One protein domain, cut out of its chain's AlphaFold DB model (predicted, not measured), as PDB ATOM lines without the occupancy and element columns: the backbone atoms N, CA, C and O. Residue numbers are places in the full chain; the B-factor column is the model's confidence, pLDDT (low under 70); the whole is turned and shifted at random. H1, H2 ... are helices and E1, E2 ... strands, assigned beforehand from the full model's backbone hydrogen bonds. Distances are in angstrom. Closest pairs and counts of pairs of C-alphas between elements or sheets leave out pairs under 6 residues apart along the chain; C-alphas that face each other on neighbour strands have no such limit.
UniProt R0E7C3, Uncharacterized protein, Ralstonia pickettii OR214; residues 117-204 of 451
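AT A GLANCE: This is residues 117 to 204 of the 451 residues of an uncharacterized protein of Ralstonia pickettii OR214 (UniProt R0E7C3). A strongly twisted sheet of five strands stands between two helices, H1 over one face and H2 over the other, in three layers. E3 and E4 lie at the middle of the body, and E1 and E5 form the sheet's edges. The printed part has 88 residues with two named helices and five named strands, in the order H1 E1 E2 E3 H2 E4 E5. The sheet is mixed, in the order E1 E2 E3 E4 E5, and the class is mixed, helices and strands. The whole is compact, with a radius of gyration of the C-alphas of 11.6 A and a rounded outline of 30 by 25 by 22 A.

IN THESE COORDINATES: H1, residues 120 to 130, begins at C-alpha 120 (18.211, 30.551, 15.060) and is 15.5 A long. E1 is residues 136 to 138, 6.4 A, E2 is residues 145 to 149, 11.9 A, and E3 is residues 154 to 158, 13.4 A. H2, residues 165 to 177, begins at C-alpha 165 (0.815, 15.752, 13.858) and is 18.6 A long. E4, residues 184 to 189, is 15.9 A long. E5, residues 199 to 203, is 12.9 A long and ends at C-alpha 203 (11.843, 18.289, 25.848).

HOW THE PARTS SIT: E1, E2 and E3 form a meander, each strand the antiparallel neighbour of the one before; E1 and E2 are a hairpin, and so are E2 and E3. N 137 and O 148 are 2.8 A apart, and N 156 and O 147 are 2.8 A apart, within hydrogen-bond range. E3 and E4 are parallel at 16 degrees, with N 155 and O 184 at 2.8 A. E4 and E5 are parallel at 22 degrees, with N 200 and O 185 at 2.8 A. E3, H2 and E4 form a strand-helix-strand unit, two parallel neighbour strands with a helix between, and its crossover is right-handed. H1 is on the sheet at a height of 8.3 A, over E3 and only just over E2, with 3 C-alphas on E2. It runs along the strands, but only just, at 29 degrees to E3 on the local plane. The closest C-alphas of H1 and E3 are those of Lys 123 and Val 158, 6.2 A apart. H2 is on the opposite face at a height of 9.9 A, slantwise to the strands at 56 degrees to E3 on the local plane. The closest C-alphas of H2 and E2 are those of Leu 171 and Leu 145, 6.3 A apart. H1 and H2 are apart. Every O i to N i+4 pair is within hydrogen-bond range in H2, and 5 of 7 in H1.

THE WHOLE: The two C-alphas farthest apart are those of Ser 132 and Asp 166, at 31.1 A. The printed part has no cut, and no link is long. Residues 162 to 163 pair with residues 191 to 192, parallel, outside the named strands. The mean pLDDT of the printed part is 82.2; residues 119 to 121 and 131 to 133 are under 70.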
ATOM      1  N   VAL A 117       7.932  28.528  14.718       72.25
ATOM      2  CA  VAL A 117       9.234  28.643  14.055       72.25
ATOM      3  C   VAL A 117      10.306  28.826  15.130       72.25
ATOM      4  O   VAL A 117      10.297  29.848  15.816       72.25
ATOM      5  N   PRO A 118      11.243  27.883  15.284       75.62
ATOM      6  CA  PRO A 118      12.311  28.037  16.257       75.62
ATOM      7  C   PRO A 118      13.292  29.137  15.868       75.62
ATOM      8  O   PRO A 118      13.700  29.261  14.709       75.62
ATOM      9  N   SER A 119      13.717  29.905  16.873       68.44
ATOM     10  CA  SER A 119      14.764  30.909  16.701       68.44
ATOM     11  C   SER A 119      16.081  30.266  16.244       68.44
ATOM     12  O   SER A 119      16.401  29.122  16.586       68.44
ATOM     13  N   ALA A 120      16.891  31.014  15.491       65.62
ATOM     14  CA  ALA A 120      18.211  30.551  15.060       65.62
ATOM     15  C   ALA A 120      19.122  30.200  16.255       65.62
ATOM     16  O   ALA A 120      19.917  29.262  16.173       65.62
ATOM     17  N   LEU A 121      18.960  30.901  17.383       62.25
ATOM     18  CA  LEU A 121      19.650  30.608  18.639       62.25
ATOM     19  C   LEU A 121      19.260  29.231  19.186       62.25
ATOM     20  O   LEU A 121      20.138  28.446  19.539       62.25
ATOM     21  N   LEU A 122      17.961  28.924  19.226       70.38
ATOM     22  CA  LEU A 122      17.466  27.633  19.698       70.38
ATOM     23  C   LEU A 122      17.991  26.491  18.821       70.38
ATOM     24  O   LEU A 122      18.518  25.507  19.341       70.38
ATOM     25  N   LYS A 123      17.955  26.663  17.493       79.00
ATOM     26  CA  LYS A 123      18.558  25.713  16.546       79.00
ATOM     27  C   LYS A 123      20.050  25.508  16.815       79.00
ATOM     28  O   LYS A 123      20.507  24.372  16.886       79.00
ATOM     29  N   ARG A 124      20.810  26.591  17.009       70.44
ATOM     30  CA  ARG A 124      22.258  26.537  17.266       70.44
ATOM     31  C   ARG A 124      22.588  25.844  18.587       70.44
ATOM     32  O   ARG A 124      23.458  24.980  18.596       70.44
ATOM     33  N   LYS A 125      21.879  26.162  19.674       73.50
ATOM     34  CA  LYS A 125      22.062  25.502  20.978       73.50
ATOM     35  C   LYS A 125      21.800  24.002  20.895       73.50
ATOM     36  O   LYS A 125      22.548  23.221  21.474       73.50
ATOM     37  N   VAL A 126      20.778  23.593  20.140       80.12
ATOM     38  CA  VAL A 126      20.551  22.170  19.868       80.12
ATOM     39  C   VAL A 126      21.734  21.588  19.085       80.12
ATOM     40  O   VAL A 126      22.260  20.542  19.441       80.12
ATOM     41  N   LEU A 127      22.243  22.267  18.061       81.44
ATOM     42  CA  LEU A 127      23.383  21.750  17.299       81.44
ATOM     43  C   LEU A 127      24.682  21.620  18.108       81.44
ATOM     44  O   LEU A 127      25.452  20.701  17.835       81.44
ATOM     45  N   GLU A 128      24.934  22.471  19.107       78.44
ATOM     46  CA  GLU A 128      26.137  22.396  19.958       78.44
ATOM     47  C   GLU A 128      26.277  21.038  20.666       78.44
ATOM     48  O   GLU A 128      27.382  20.511  20.801       78.44
ATOM     49  N   ILE A 129      25.156  20.411  21.021       75.25
ATOM     50  CA  ILE A 129      25.107  19.081  21.647       75.25
ATOM     51  C   ILE A 129      25.612  18.011  20.677       75.25
ATOM     52  O   ILE A 129      26.302  17.062  21.052       75.25
ATOM     53  N   TRP A 130      25.267  18.186  19.404       77.56
ATOM     54  CA  TRP A 130      25.614  17.278  18.322       77.56
ATOM     55  C   TRP A 130      26.956  17.633  17.672       77.56
ATOM     56  O   TRP A 130      27.438  16.868  16.839       77.56
ATOM     57  N   GLY A 131      27.602  18.737  18.072       66.19
ATOM     58  CA  GLY A 131      28.828  19.263  17.461       66.19
ATOM     59  C   GLY A 131      30.046  18.337  17.549       66.19
ATOM     60  O   GLY A 131      30.995  18.482  16.782       66.19
ATOM     61  N   SER A 132      30.014  17.337  18.435       65.12
ATOM     62  CA  SER A 132      31.037  16.285  18.516       65.12
ATOM     63  C   SER A 132      30.779  15.094  17.575       65.12
ATOM     64  O   SER A 132      31.650  14.234  17.401       65.12
ATOM     65  N   MET A 133      29.603  15.027  16.940       69.44
ATOM     66  CA  MET A 133      29.177  13.894  16.125       69.44
ATOM     67  C   MET A 133      29.667  14.029  14.676       69.44
ATOM     68  O   MET A 133      29.292  14.933  13.932       69.44
ATOM     69  N   LYS A 134      30.514  13.090  14.243       73.25
ATOM     70  CA  LYS A 134      31.020  13.041  12.863       73.25
ATOM     71  C   LYS A 134      29.928  12.598  11.893       73.25
ATOM     72  O   LYS A 134      29.405  11.505  12.050       73.25
ATOM     73  N   GLY A 135      29.716  13.357  10.817       78.56
ATOM     74  CA  GLY A 135      28.769  12.999   9.747       78.56
ATOM     75  C   GLY A 135      27.448  13.764   9.790       78.56
ATOM     76  O   GLY A 135      26.501  13.368   9.114       78.56
ATOM     77  N   LEU A 136      27.395  14.843  10.573       84.75
ATOM     78  CA  LEU A 136      26.279  15.774  10.596       84.75
ATOM     79  C   LEU A 136      26.316  16.699   9.369       84.75
ATOM     80  O   LEU A 136      27.342  17.307   9.069       84.75
ATOM     81  N   THR A 137      25.191  16.811   8.674       86.00
ATOM     82  CA  THR A 137      24.950  17.770   7.593       86.00
ATOM     83  C   THR A 137      23.920  18.775   8.082       86.00
ATOM     84  O   THR A 137      22.817  18.376   8.456       86.00
ATOM     85  N   LEU A 138      24.302  20.051   8.115       86.00
ATOM     86  CA  LEU A 138      23.433  21.155   8.517       86.00
ATOM     87  C   LEU A 138      22.499  21.539   7.372       86.00
ATOM     88  O   LEU A 138      22.895  21.482   6.208       86.00
ATOM     89  N   HIS A 139      21.278  21.925   7.724       82.31
ATOM     90  CA  HIS A 139      20.236  22.315   6.783       82.31
ATOM     91  C   HIS A 139      19.759  23.725   7.107       82.31
ATOM     92  O   HIS A 139      19.056  23.939   8.094       82.31
ATOM     93  N   ASP A 140      20.138  24.676   6.257       74.19
ATOM     94  CA  ASP A 140      19.697  26.066   6.344       74.19
ATOM     95  C   ASP A 140      18.474  26.302   5.446       74.19
ATOM     96  O   ASP A 140      18.292  25.637   4.428       74.19
ATOM     97  N   GLY A 141      17.619  27.258   5.820       76.12
ATOM     98  CA  GLY A 141      16.435  27.638   5.035       76.12
ATOM     99  C   GLY A 141      15.165  26.821   5.305       76.12
ATOM    100  O   GLY A 141      14.100  27.202   4.823       76.12
ATOM    101  N   TYR A 142      15.242  25.766   6.117       83.69
ATOM    102  CA  TYR A 142      14.078  24.998   6.572       83.69
ATOM    103  C   TYR A 142      13.559  25.501   7.917       83.69
ATOM    104  O   TYR A 142      14.305  26.082   8.711       83.69
ATOM    105  N   ARG A 143      12.273  25.296   8.204       84.31
ATOM    106  CA  ARG A 143      11.618  25.819   9.405       84.31
ATOM    107  C   ARG A 143      11.972  24.997  10.628       84.31
ATOM    108  O   ARG A 143      12.463  25.566  11.601       84.31
ATOM    109  N   PHE A 144      11.796  23.682  10.561       90.44
ATOM    110  CA  PHE A 144      11.986  22.775  11.690       90.44
ATOM    111  C   PHE A 144      13.242  21.931  11.535       90.44
ATOM    112  O   PHE A 144      13.932  21.691  12.523       90.44
ATOM    113  N   LEU A 145      13.555  21.503  10.311       90.56
ATOM    114  CA  LEU A 145      14.768  20.750  10.018       90.56
ATOM    115  C   LEU A 145      16.008  21.609  10.303       90.56
ATOM    116  O   LEU A 145      16.094  22.764   9.884       90.56
ATOM    117  N   VAL A 146      16.963  21.036  11.038       89.56
ATOM    118  CA  VAL A 146      18.210  21.721  11.413       89.56
ATOM    119  C   VAL A 146      19.432  20.942  10.955       89.56
ATOM    120  O   VAL A 146      20.412  21.518  10.484       89.56
ATOM    121  N   ALA A 147      19.392  19.617  11.079       89.44
ATOM    122  CA  ALA A 147      20.494  18.775  10.657       89.44
ATOM    123  C   ALA A 147      20.036  17.362  10.311       89.44
ATOM    124  O   ALA A 147      18.964  16.905  10.698       89.44
ATOM    125  N   SER A 148      20.886  16.648   9.589       89.81
ATOM    126  CA  SER A 148      20.718  15.229   9.306       89.81
ATOM    127  C   SER A 148      22.036  14.490   9.469       89.81
ATOM    128  O   SER A 148      23.109  15.062   9.292       89.81
ATOM    129  N   HIS A 149      21.963  13.207   9.789       86.69
ATOM    130  CA  HIS A 149      23.116  12.330   9.891       86.69
ATOM    131  C   HIS A 149      23.009  11.222   8.842       86.69
ATOM    132  O   HIS A 149      22.372  10.183   9.050       86.69
ATOM    133  N   THR A 150      23.684  11.434   7.713       72.00
ATOM    134  CA  THR A 150      23.581  10.624   6.484       72.00
ATOM    135  C   THR A 150      23.878   9.137   6.677       72.00
ATOM    136  O   THR A 150      23.285   8.305   6.002       72.00
ATOM    137  N   LYS A 151      24.757   8.763   7.615       71.62
ATOM    138  CA  LYS A 151      25.087   7.347   7.877       71.62
ATOM    139  C   LYS A 151      24.129   6.626   8.825       71.62
ATOM    140  O   LYS A 151      24.185   5.406   8.899       71.62
ATOM    141  N   ALA A 152      23.325   7.364   9.587       72.81
ATOM    142  CA  ALA A 152      22.467   6.795  10.631       72.81
ATOM    143  C   ALA A 152      20.973   6.919  10.304       72.81
ATOM    144  O   ALA A 152      20.157   6.488  11.114       72.81
ATOM    145  N   GLY A 153      20.627   7.551   9.175       79.50
ATOM    146  CA  GLY A 153      19.237   7.830   8.809       79.50
ATOM    147  C   GLY A 153      18.530   8.726   9.827       79.50
ATOM    148  O   GLY A 153      17.330   8.591  10.033       79.50
ATOM    149  N   ARG A 154      19.272   9.592  10.535       87.06
ATOM    150  CA  ARG A 154      18.719  10.434  11.606       87.06
ATOM    151  C   ARG A 154      18.504  11.850  11.118       87.06
ATOM    152  O   ARG A 154      19.397  12.430  10.502       87.06
ATOM    153  N   VAL A 155      17.362  12.416  11.463       92.00
ATOM    154  CA  VAL A 155      17.038  13.824  11.264       92.00
ATOM    155  C   VAL A 155      16.911  14.499  12.614       92.00
ATOM    156  O   VAL A 155      16.359  13.921  13.539       92.00
ATOM    157  N   ILE A 156      17.436  15.714  12.715       92.00
ATOM    158  CA  ILE A 156      17.343  16.564  13.892       92.00
ATOM    159  C   ILE A 156      16.470  17.755  13.533       92.00
ATOM    160  O   ILE A 156      16.784  18.525  12.617       92.00
ATOM    161  N   ALA A 157      15.389  17.895  14.285       92.12
ATOM    162  CA  ALA A 157      14.414  18.950  14.149       92.12
ATOM    163  C   ALA A 157      14.242  19.700  15.463       92.12
ATOM    164  O   ALA A 157      14.356  19.129  16.548       92.12
ATOM    165  N   VAL A 158      13.944  20.985  15.353       89.62
ATOM    166  CA  VAL A 158      13.696  21.866  16.491       89.62
ATOM    167  C   VAL A 158      12.348  22.535  16.283       89.62
ATOM    168  O   VAL A 158      12.014  22.935  15.170       89.62
ATOM    169  N   VAL A 159      11.557  22.627  17.344       87.50
ATOM    170  CA  VAL A 159      10.211  23.198  17.349       87.50
ATOM    171  C   VAL A 159      10.094  24.086  18.580       87.50
ATOM    172  O   VAL A 159      10.344  23.633  19.691       87.50
ATOM    173  N   ASP A 160       9.720  25.347  18.397       80.75
ATOM    174  CA  ASP A 160       9.506  26.278  19.511       80.75
ATOM    175  C   ASP A 160       8.023  26.227  19.900       80.75
ATOM    176  O   ASP A 160       7.172  26.810  19.233       80.75
ATOM    177  N   GLY A 161       7.697  25.392  20.892       80.19
ATOM    178  CA  GLY A 161       6.326  25.115  21.329       80.19
ATOM    179  C   GLY A 161       5.890  23.657  21.143       80.19
ATOM    180  O   GLY A 161       6.647  22.715  21.402       80.19
ATOM    181  N   VAL A 162       4.633  23.459  20.724       80.12
ATOM    182  CA  VAL A 162       3.988  22.134  20.676       80.12
ATOM    183  C   VAL A 162       4.301  21.385  19.378       80.12
ATOM    184  O   VAL A 162       3.874  21.781  18.288       80.12
ATOM    185  N   PHE A 163       4.957  20.233  19.502       86.50
ATOM    186  CA  PHE A 163       5.107  19.249  18.439       86.50
ATOM    187  C   PHE A 163       3.855  18.365  18.343       86.50
ATOM    188  O   PHE A 163       3.568  17.553  19.230       86.50
ATOM    189  N   ASN A 164       3.092  18.534  17.265       83.62
ATOM    190  CA  ASN A 164       1.877  17.777  16.965       83.62
ATOM    191  C   ASN A 164       1.957  17.131  15.567       83.62
ATOM    192  O   ASN A 164       2.967  17.235  14.868       83.62
ATOM    193  N   ARG A 165       0.877  16.461  15.146       84.00
ATOM    194  CA  ARG A 165       0.815  15.752  13.858       84.00
ATOM    195  C   ARG A 165       1.099  16.656  12.653       84.00
ATOM    196  O   ARG A 165       1.694  16.192  11.682       84.00
ATOM    197  N   ASP A 166       0.672  17.913  12.695       81.06
ATOM    198  CA  ASP A 166       0.818  18.834  11.563       81.06
ATOM    199  C   ASP A 166       2.250  19.354  11.451       81.06
ATOM    200  O   ASP A 166       2.816  19.341  10.358       81.06
ATOM    201  N   VAL A 167       2.887  19.670  12.586       87.69
ATOM    202  CA  VAL A 167       4.328  19.973  12.635       87.69
ATOM    203  C   VAL A 167       5.143  18.786  12.118       87.69
ATOM    204  O   VAL A 167       6.077  18.972  11.342       87.69
ATOM    205  N   PHE A 168       4.765  17.554  12.475       89.56
ATOM    206  CA  PHE A 168       5.426  16.360  11.952       89.56
ATOM    207  C   PHE A 168       5.299  16.242  10.426       89.56
ATOM    208  O   PHE A 168       6.298  16.012   9.751       89.56
ATOM    209  N   LYS A 169       4.104  16.439   9.855       88.81
ATOM    210  CA  LYS A 169       3.922  16.421   8.391       88.81
ATOM    211  C   LYS A 169       4.769  17.487   7.695       88.81
ATOM    212  O   LYS A 169       5.398  17.178   6.685       88.81
ATOM    213  N   ALA A 170       4.799  18.706   8.238       87.50
ATOM    214  CA  ALA A 170       5.613  19.794   7.705       87.50
ATOM    215  C   ALA A 170       7.108  19.438   7.739       87.50
ATOM    216  O   ALA A 170       7.788  19.546   6.725       87.50
ATOM    217  N   LEU A 171       7.598  18.905   8.860       90.69
ATOM    218  CA  LEU A 171       8.980  18.443   8.995       90.69
ATOM    219  C   LEU A 171       9.340  17.330   7.995       90.69
ATOM    220  O   LEU A 171      10.436  17.335   7.433       90.69
ATOM    221  N   ILE A 172       8.443  16.372   7.749       91.00
ATOM    222  CA  ILE A 172       8.682  15.320   6.750       91.00
ATOM    223  C   ILE A 172       8.756  15.908   5.338       91.00
ATOM    224  O   ILE A 172       9.620  15.496   4.567       91.00
ATOM    225  N   ALA A 173       7.910  16.888   5.006       88.25
ATOM    226  CA  ALA A 173       7.990  17.585   3.725       88.25
ATOM    227  C   ALA A 173       9.334  18.322   3.561       88.25
ATOM    228  O   ALA A 173       9.977  18.178   2.524       88.25
ATOM    229  N   GLU A 174       9.809  19.018   4.600       91.31
ATOM    230  CA  GLU A 174      11.139  19.659   4.606       91.31
ATOM    231  C   GLU A 174      12.271  18.651   4.425       91.31
ATOM    232  O   GLU A 174      13.219  18.876   3.682       91.31
ATOM    233  N   THR A 175      12.156  17.502   5.085       89.62
ATOM    234  CA  THR A 175      13.144  16.426   5.002       89.62
ATOM    235  C   THR A 175      13.222  15.837   3.588       89.62
ATOM    236  O   THR A 175      14.314  15.550   3.095       89.62
ATOM    237  N   GLN A 176      12.073  15.683   2.922       89.62
ATOM    238  CA  GLN A 176      11.991  15.225   1.533       89.62
ATOM    239  C   GLN A 176      12.564  16.255   0.556       89.62
ATOM    240  O   GLN A 176      13.311  15.871  -0.344       89.62
ATOM    241  N   ASP A 177      12.258  17.539   0.749       87.62
ATOM    242  CA  ASP A 177      12.793  18.641  -0.064       87.62
ATOM    243  C   ASP A 177      14.321  18.762   0.084       87.62
ATOM    244  O   ASP A 177      15.045  18.914  -0.900       87.62
ATOM    245  N   ALA A 178      14.837  18.521   1.293       85.81
ATOM    246  CA  ALA A 178      16.269  18.424   1.570       85.81
ATOM    247  C   ALA A 178      16.944  17.171   0.975       85.81
ATOM    248  O   ALA A 178      18.162  17.010   1.094       85.81
ATOM    249  N   GLY A 179      16.184  16.259   0.356       86.56
ATOM    250  CA  GLY A 179      16.700  15.019  -0.223       86.56
ATOM    251  C   GLY A 179      17.233  14.030   0.819       86.56
ATOM    252  O   GLY A 179      18.096  13.206   0.505       86.56
ATOM    253  N   VAL A 180      16.754  14.112   2.062       85.38
ATOM    254  CA  VAL A 180      17.211  13.276   3.175       85.38
ATOM    255  C   VAL A 180      16.241  12.115   3.387       85.38
ATOM    256  O   VAL A 180      15.036  12.303   3.520       85.38
ATOM    257  N   ALA A 181      16.766  10.893   3.471       77.88
ATOM    258  CA  ALA A 181      15.998   9.747   3.949       77.88
ATOM    259  C   ALA A 181      16.049   9.706   5.486       77.88
ATOM    260  O   ALA A 181      17.131   9.577   6.065       77.88
ATOM    261  N   ALA A 182      14.896   9.851   6.140       77.81
ATOM    262  CA  ALA A 182      14.777   9.786   7.594       77.81
ATOM    263  C   ALA A 182      14.206   8.437   8.035       77.81
ATOM    264  O   ALA A 182      13.032   8.154   7.806       77.81
ATOM    265  N   ASP A 183      15.036   7.642   8.705       80.94
ATOM    266  CA  ASP A 183      14.617   6.438   9.424       80.94
ATOM    267  C   ASP A 183      14.203   6.782  10.862       80.94
ATOM    268  O   ASP A 183      13.306   6.157  11.421       80.94
ATOM    269  N   ASN A 184      14.855   7.790  11.460       87.81
ATOM    270  CA  ASN A 184      14.549   8.294  12.796       87.81
ATOM    271  C   ASN A 184      14.563   9.826  12.829       87.81
ATOM    272  O   ASN A 184      15.449  10.466  12.261       87.81
ATOM    273  N   VAL A 185      13.616  10.412  13.550       91.06
ATOM    274  CA  VAL A 185      13.432  11.851  13.705       91.06
ATOM    275  C   VAL A 185      13.590  12.212  15.177       91.06
ATOM    276  O   VAL A 185      12.779  11.818  16.010       91.06
ATOM    277  N   TYR A 186      14.631  12.979  15.478       90.25
ATOM    278  CA  TYR A 186      14.900  13.575  16.779       90.25
ATOM    279  C   TYR A 186      14.270  14.959  16.816       90.25
ATOM    280  O   TYR A 186      14.694  15.847  16.075       90.25
ATOM    281  N   VAL A 187      13.263  15.138  17.661       90.94
ATOM    282  CA  VAL A 187      12.518  16.390  17.772       90.94
ATOM    283  C   VAL A 187      12.780  17.024  19.125       90.94
ATOM    284  O   VAL A 187      12.451  16.452  20.162       90.94
ATOM    285  N   TYR A 188      13.331  18.230  19.093       88.75
ATOM    286  CA  TYR A 188      13.508  19.079  20.260       88.75
ATOM    287  C   TYR A 188      12.346  20.064  20.349       88.75
ATOM    288  O   TYR A 188      12.161  20.858  19.426       88.75
ATOM    289  N   CYS A 189      11.552  19.997  21.417       83.75
ATOM    290  CA  CYS A 189      10.354  20.827  21.565       83.75
ATOM    291  C   CYS A 189      10.031  21.173  23.023       83.75
ATOM    292  O   CYS A 189      10.576  20.578  23.945       83.75
ATOM    293  N   GLU A 190       9.100  22.102  23.239       76.25
ATOM    294  CA  GLU A 190       8.574  22.405  24.578       76.25
ATOM    295  C   GLU A 190       7.583  21.314  25.008       76.25
ATOM    296  O   GLU A 190       7.714  20.703  26.065       76.25
ATOM    297  N   ILE A 191       6.633  20.980  24.126       77.00
ATOM    298  CA  ILE A 191       5.589  19.986  24.402       77.00
ATOM    299  C   ILE A 191       5.502  18.990  23.247       77.00
ATOM    300  O   ILE A 191       5.207  19.357  22.112       77.00
ATOM    301  N   GLY A 192       5.697  17.704  23.536       82.50
ATOM    302  CA  GLY A 192       5.530  16.618  22.570       82.50
ATOM    303  C   GLY A 192       4.161  15.953  22.683       82.50
ATOM    304  O   GLY A 192       3.941  15.175  23.603       82.50
ATOM    305  N   SER A 193       3.253  16.228  21.744       79.69
ATOM    306  CA  SER A 193       1.884  15.669  21.735       79.69
ATOM    307  C   SER A 193       1.675  14.523  20.737       79.69
ATOM    308  O   SER A 193       0.690  13.795  20.827       79.69
ATOM    309  N   TYR A 194       2.585  14.352  19.774       83.06
ATOM    310  CA  TYR A 194       2.489  13.337  18.725       83.06
ATOM    311  C   TYR A 194       3.662  12.363  18.796       83.06
ATOM    312  O   TYR A 194       4.810  12.781  18.705       83.06
ATOM    313  N   THR A 195       3.382  11.067  18.924       83.31
ATOM    314  CA  THR A 195       4.393  10.008  19.063       83.31
ATOM    315  C   THR A 195       4.211   8.944  17.982       83.31
ATOM    316  O   THR A 195       3.129   8.774  17.418       83.31
ATOM    317  N   GLY A 196       5.281   8.216  17.664       84.62
ATOM    318  CA  GLY A 196       5.232   7.153  16.667       84.62
ATOM    319  C   GLY A 196       6.562   6.415  16.514       84.62
ATOM    320  O   GLY A 196       7.575   6.855  17.061       84.62
ATOM    321  N   PRO A 197       6.577   5.289  15.779       82.38
ATOM    322  CA  PRO A 197       7.806   4.560  15.484       82.38
ATOM    323  C   PRO A 197       8.806   5.459  14.749       82.38
ATOM    324  O   PRO A 197       8.443   6.098  13.763       82.38
ATOM    325  N   GLY A 198      10.049   5.504  15.231       83.31
ATOM    326  CA  GLY A 198      11.103   6.342  14.651       83.31
ATOM    327  C   GLY A 198      11.016   7.824  15.027       83.31
ATOM    328  O   GLY A 198      11.720   8.625  14.426       83.31
ATOM    329  N   ILE A 199      10.180   8.215  15.997       90.50
ATOM    330  CA  ILE A 199      10.148   9.581  16.537       90.50
ATOM    331  C   ILE A 199      10.707   9.559  17.960       90.50
ATOM    332  O   ILE A 199      10.127   8.939  18.850       90.50
ATOM    333  N   GLU A 200      11.809  10.268  18.176       88.19
ATOM    334  CA  GLU A 200      12.403  10.496  19.493       88.19
ATOM    335  C   GLU A 200      12.182  11.958  19.887       88.19
ATOM    336  O   GLU A 200      12.688  12.871  19.235       88.19
ATOM    337  N   ILE A 201      11.397  12.187  20.941       87.81
ATOM    338  CA  ILE A 201      11.109  13.528  21.461       87.81
ATOM    339  C   ILE A 201      12.030  13.813  22.637       87.81
ATOM    340  O   ILE A 201      12.132  13.003  23.558       87.81
ATOM    341  N   VAL A 202      12.641  14.992  22.626       82.81
ATOM    342  CA  VAL A 202      13.428  15.523  23.737       82.81
ATOM    343  C   VAL A 202      12.841  16.874  24.127       82.81
ATOM    344  O   VAL A 202      12.790  17.786  23.296       82.81
ATOM    345  N   LYS A 203      12.379  17.010  25.375       80.19
ATOM    346  CA  LYS A 203      11.843  18.289  25.848       80.19
ATOM    347  C   LYS A 203      12.974  19.250  26.199       80.19
ATOM    348  O   LYS A 203      14.051  18.823  26.615       80.19
ATOM    349  N   PHE A 204      12.735  20.552  26.066       72.31
ATOM    350  CA  PHE A 204      13.722  21.555  26.480       72.31
ATOM    351  C   PHE A 204      14.002  21.549  27.987       72.31
ATOM    352  O   PHE A 204      15.091  21.947  28.389       72.31
TER     353      PHE A 204